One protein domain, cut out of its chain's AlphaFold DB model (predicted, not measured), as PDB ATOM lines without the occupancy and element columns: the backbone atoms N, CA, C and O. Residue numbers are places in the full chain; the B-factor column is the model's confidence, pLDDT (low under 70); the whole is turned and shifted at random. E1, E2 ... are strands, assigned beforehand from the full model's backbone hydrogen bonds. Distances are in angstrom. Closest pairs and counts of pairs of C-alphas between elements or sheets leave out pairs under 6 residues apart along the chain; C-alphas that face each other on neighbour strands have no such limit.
ATOM      1  N   THR A 115     219.471 228.805 169.637       82.81
ATOM      2  CA  THR A 115     218.253 229.495 170.072       82.81
ATOM      3  C   THR A 115     217.117 228.488 170.203       82.81
ATOM      4  O   THR A 115     216.885 227.694 169.294       82.81
ATOM      5  N   PHE A 116     216.393 228.564 171.313       86.88
ATOM      6  CA  PHE A 116     215.252 227.719 171.640       86.88
ATOM      7  C   PHE A 116     214.047 228.577 172.007       86.88
ATOM      8  O   PHE A 116     214.186 229.717 172.460       86.88
ATOM      9  N   THR A 117     212.863 227.993 171.879       89.75
ATOM     10  CA  THR A 117     211.661 228.503 172.529       89.75
ATOM     11  C   THR A 117     211.438 227.721 173.817       89.75
ATOM     12  O   THR A 117     211.253 226.507 173.790       89.75
ATOM     13  N   LYS A 118     211.458 228.402 174.961       90.38
ATOM     14  CA  LYS A 118     211.153 227.807 176.262       90.38
ATOM     15  C   LYS A 118     209.661 227.957 176.542       90.38
ATOM     16  O   LYS A 118     209.171 229.082 176.590       90.38
ATOM     17  N   VAL A 119     208.958 226.849 176.754       90.19
ATOM     18  CA  VAL A 119     207.518 226.815 177.066       90.19
ATOM     19  C   VAL A 119     207.331 226.433 178.535       90.19
ATOM     20  O   VAL A 119     207.993 225.515 179.024       90.19
ATOM     21  N   LYS A 120     206.466 227.157 179.256       87.88
ATOM     22  CA  LYS A 120     206.169 226.901 180.677       87.88
ATOM     23  C   LYS A 120     205.122 225.795 180.823       87.88
ATOM     24  O   LYS A 120     204.102 225.821 180.139       87.88
ATOM     25  N   GLU A 121     205.358 224.853 181.732       83.31
ATOM     26  CA  GLU A 121     204.402 223.784 182.045       83.31
ATOM     27  C   GLU A 121     203.416 224.187 183.158       83.31
ATOM     28  O   GLU A 121     203.681 225.090 183.953       83.31
ATOM     29  N   TRP A 122     202.269 223.504 183.233       73.56
ATOM     30  CA  TRP A 122     201.256 223.727 184.271       73.56
ATOM     31  C   TRP A 122     201.656 223.125 185.630       73.56
ATOM     32  O   TRP A 122     202.341 222.106 185.712       73.56
ATOM     33  N   GLY A 123     201.156 223.719 186.717       66.00
ATOM     34  CA  GLY A 123     201.102 223.086 188.043       66.00
ATOM     35  C   GLY A 123     202.333 223.225 188.950       66.00
ATOM     36  O   GLY A 123     202.240 222.885 190.127       66.00
ATOM     37  N   ARG A 124     203.468 223.754 188.472       60.88
ATOM     38  CA  ARG A 124     204.617 224.117 189.325       60.88
ATOM     39  C   ARG A 124     205.395 225.292 188.742       60.88
ATOM     40  O   ARG A 124     205.684 225.310 187.550       60.88
ATOM     41  N   GLN A 125     205.794 226.232 189.599       60.94
ATOM     42  CA  GLN A 125     206.825 227.204 189.233       60.94
ATOM     43  C   GLN A 125     208.127 226.449 188.878       60.94
ATOM     44  O   GLN A 125     208.399 225.375 189.415       60.94
ATOM     45  N   ASP A 126     208.874 226.994 187.917       70.94
ATOM     46  CA  ASP A 126     210.153 226.503 187.372       70.94
ATOM     47  C   ASP A 126     210.174 225.253 186.467       70.94
ATOM     48  O   ASP A 126     211.242 224.937 185.933       70.94
ATOM     49  N   LYS A 127     209.048 224.587 186.166       83.12
ATOM     50  CA  LYS A 127     209.043 223.509 185.150       83.12
ATOM     51  C   LYS A 127     208.847 224.057 183.725       83.12
ATOM     52  O   LYS A 127     207.922 224.828 183.463       83.12
ATOM     53  N   TYR A 128     209.725 223.668 182.798       86.38
ATOM     54  CA  TYR A 128     209.699 224.119 181.404       86.38
ATOM     55  C   TYR A 128     210.283 223.087 180.430       86.38
ATOM     56  O   TYR A 128     211.179 222.321 180.785       86.38
ATOM     57  N   THR A 129     209.856 223.159 179.167       86.94
ATOM     58  CA  THR A 129     210.467 222.443 178.032       86.94
ATOM     59  C   THR A 129     211.167 223.411 177.078       86.94
ATOM     60  O   THR A 129     210.787 224.579 176.973       86.94
ATOM     61  N   LEU A 130     212.217 222.941 176.398       87.19
ATOM     62  CA  LEU A 130     212.905 223.676 175.333       87.19
ATOM     63  C   LEU A 130     212.557 223.051 173.983       87.19
ATOM     64  O   LEU A 130     212.830 221.877 173.753       87.19
ATOM     65  N   HIS A 131     212.002 223.865 173.096       86.88
ATOM     66  CA  HIS A 131     211.651 223.525 171.721       86.88
ATOM     67  C   HIS A 131     212.579 224.267 170.754       86.88
ATOM     68  O   HIS A 131     213.184 225.270 171.151       86.88
ATOM     69  N   PRO A 132     212.697 223.840 169.487       87.88
ATOM     70  CA  PRO A 132     213.343 224.642 168.453       87.88
ATOM     71  C   PRO A 132     212.799 226.082 168.394       87.88
ATOM     72  O   PRO A 132     211.696 226.383 168.861       87.88
ATOM     73  N   TYR A 133     213.600 226.992 167.840       85.62
ATOM     74  CA  TYR A 133     213.150 228.335 167.485       85.62
ATOM     75  C   TYR A 133     213.106 228.485 165.953       85.62
ATOM     76  O   TYR A 133     214.112 228.169 165.311       85.62
ATOM     77  N   PRO A 134     212.016 229.014 165.362       90.62
ATOM     78  CA  PRO A 134     210.759 229.404 166.014       90.62
ATOM     79  C   PRO A 134     209.999 228.196 166.590       90.62
ATOM     80  O   PRO A 134     210.287 227.055 166.231       90.62
ATOM     81  N   LEU A 135     209.059 228.453 167.505       89.44
ATOM     82  CA  LEU A 135     208.227 227.412 168.117       89.44
ATOM     83  C   LEU A 135     207.483 226.619 167.024       89.44
ATOM     84  O   LEU A 135     206.859 227.255 166.170       89.44
ATOM     85  N   PRO A 136     207.521 225.272 167.029       90.81
ATOM     86  CA  PRO A 136     206.745 224.480 166.080       90.81
ATOM     87  C   PRO A 136     205.238 224.752 166.232       90.81
ATOM     88  O   PRO A 136     204.765 224.864 167.364       90.81
ATOM     89  N   PRO A 137     204.466 224.825 165.131       90.38
ATOM     90  CA  PRO A 137     203.039 225.172 165.174       90.38
ATOM     91  C   PRO A 137     202.173 224.126 165.896       90.38
ATOM     92  O   PRO A 137     201.061 224.432 166.308       90.38
ATOM     93  N   GLU A 138     202.692 222.911 166.065       91.88
ATOM     94  CA  GLU A 138     202.081 221.798 166.802       91.88
ATOM     95  C   GLU A 138     202.139 221.974 168.332       91.88
ATOM     96  O   GLU A 138     201.481 221.234 169.063       91.88
ATOM     97  N   VAL A 139     202.953 222.910 168.838       86.88
ATOM     98  CA  VAL A 139     203.231 223.067 170.271       86.88
ATOM     99  C   VAL A 139     202.466 224.260 170.833       86.88
ATOM    100  O   VAL A 139     202.872 225.415 170.682       86.88
ATOM    101  N   GLU A 140     201.381 223.982 171.551       86.94
ATOM    102  CA  GLU A 140     200.659 225.007 172.301       86.94
ATOM    103  C   GLU A 140     201.479 225.513 173.501       86.94
ATOM    104  O   GLU A 140     202.102 224.747 174.239       86.94
ATOM    105  N   ALA A 141     201.441 226.828 173.734       86.50
ATOM    106  CA  ALA A 141     202.095 227.484 174.867       86.50
ATOM    107  C   ALA A 141     201.078 228.250 175.745       86.50
ATOM    108  O   ALA A 141     201.199 229.469 175.898       86.50
ATOM    109  N   PRO A 142     200.080 227.571 176.353       83.75
ATOM    110  CA  PRO A 142     198.977 228.213 177.085       83.75
ATOM    111  C   PRO A 142     199.424 229.005 178.326       83.75
ATOM    112  O   PRO A 142     198.668 229.814 178.857       83.75
ATOM    113  N   HIS A 143     200.656 228.793 178.799       84.81
ATOM    114  CA  HIS A 143     201.247 229.501 179.945       84.81
ATOM    115  C   HIS A 143     202.409 230.419 179.531       84.81
ATOM    116  O   HIS A 143     203.203 230.863 180.365       84.81
ATOM    117  N   GLY A 144     202.488 230.724 178.234       87.19
ATOM    118  CA  GLY A 144     203.483 231.593 177.628       87.19
ATOM    119  C   GLY A 144     204.773 230.877 177.230       87.19
ATOM    120  O   GLY A 144     205.138 229.814 177.746       87.19
ATOM    121  N   SER A 145     205.483 231.511 176.301       88.81
ATOM    122  CA  SER A 145     206.770 231.070 175.781       88.81
ATOM    123  C   SER A 145     207.776 232.224 175.757       88.81
ATOM    124  O   SER A 145     207.411 233.383 175.570       88.81
ATOM    125  N   GLU A 146     209.058 231.918 175.963       90.81
ATOM    126  CA  GLU A 146     210.152 232.895 175.891       90.81
ATOM    127  C   GLU A 146     211.277 232.391 174.973       90.81
ATOM    128  O   GLU A 146     211.670 231.223 175.017       90.81
ATOM    129  N   LYS A 147     211.811 233.277 174.122       90.56
ATOM    130  CA  LYS A 147     212.994 232.990 173.298       90.56
ATOM    131  C   LYS A 147     214.229 232.977 174.198       90.56
ATOM    132  O   LYS A 147     214.514 233.974 174.857       90.56
ATOM    133  N   VAL A 148     214.986 231.882 174.198       86.38
ATOM    134  CA  VAL A 148     216.209 231.738 175.001       86.38
ATOM    135  C   VAL A 148     217.376 231.251 174.154       86.38
ATOM    136  O   VAL A 148     217.230 230.350 173.333       86.38
ATOM    137  N   THR A 149     218.561 231.804 174.395       81.25
ATOM    138  CA  THR A 149     219.813 231.281 173.834       81.25
ATOM    139  C   THR A 149     220.488 230.390 174.872       81.25
ATOM    140  O   THR A 149     220.555 230.741 176.054       81.25
ATOM    141  N   LYS A 150     220.984 229.228 174.446       76.94
ATOM    142  CA  LYS A 150     221.761 228.300 175.272       76.94
ATOM    143  C   LYS A 150     223.027 227.882 174.535       76.94
ATOM    144  O   LYS A 150     223.027 227.734 173.316       76.94
ATOM    145  N   LEU A 151     224.101 227.696 175.294       73.75
ATOM    146  CA  LEU A 151     225.359 227.161 174.788       73.75
ATOM    147  C   LEU A 151     225.336 225.644 174.961       73.75
ATOM    148  O   LEU A 151     225.197 225.144 176.077       73.75
ATOM    149  N   LEU A 152     225.432 224.920 173.851       71.12
ATOM    150  CA  LEU A 152     225.472 223.465 173.819       71.12
ATOM    151  C   LEU A 152     226.890 222.988 173.538       71.12
ATOM    152  O   LEU A 152     227.517 223.439 172.582       71.12
ATOM    153  N   CYS A 153     227.362 222.046 174.353       71.31
ATOM    154  CA  CYS A 153     228.588 221.298 174.104       71.31
ATOM    155  C   CYS A 153     228.363 220.358 172.916       71.31
ATOM    156  O   CYS A 153     227.663 219.358 173.051       71.31
ATOM    157  N   VAL A 154     228.932 220.693 171.760       70.81
ATOM    158  CA  VAL A 154     228.797 219.922 170.515       70.81
ATOM    159  C   VAL A 154     229.786 218.756 170.474       70.81
ATOM    160  O   VAL A 154     229.433 217.673 170.017       70.81
TER     161      VAL A 154
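AT A GLANCE: This is residues 115 to 154 of the 224 residues of the protein "Cyclic nucleotide-binding domain-containing protein" of Rhizoclosmatium globosum (UniProt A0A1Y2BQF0). What would one see first? A small, strongly twisted sheet of three strands has E1 in the middle, with E2 and E3 along its two edges; a wide loop, residues 133 to 144, joins the edge strands, and E3 runs on past E1 with residues 150 to 154. What is it built of, and how large is it? The 40 printed residues hold no named helix and three strands, E1, E2 and E3 along the chain; the class is all strand, and the sheet's order E2 - E1 - E3 is antiparallel throughout. It is only just compact, close to loose, with a radius of gyration of the C-alphas of 10.6 A, and only just flat, spanning 33 by 23 by 13 A.

HOW THE PARTS SIT: How does the inner strand E1, residues 115 to 120, stand to E3, residues 145 to 154? They are antiparallel neighbours at 130 degrees, and C-alphas 115 and 149 face each other at 4.4 A. N 116 and O 148 are within hydrogen-bond range at 2.8 A. And to E2, residues 128 to 132? E1 and E2 form a hairpin, antiparallel at 146 degrees, with N 117 and O 131 within hydrogen-bond range at 2.8 A. Do the edge strands meet? E2 and E3 are apart.

IN THESE COORDINATES: Where does E1 begin? C-alpha 115 is at (218.253, 229.495, 170.072), and E1 measures 16.3 A from first to last C-alpha. How long are the others? E2 measures 13.5 A and E3 25.2 A, ending at C-alpha 154, (228.797, 219.922, 170.515).

THE WHOLE: How far does it reach? The two C-alphas farthest apart, those of Gly 123 and Val 154, are 32.9 A apart. Is it continuous? The printed part has no cut; the link E1 to E2 is short, and E2 to E3 is long. Where is confidence low? Residues 123 to 125 of this model are under 70 in pLDDT, against a mean of 83.0 for the printed part.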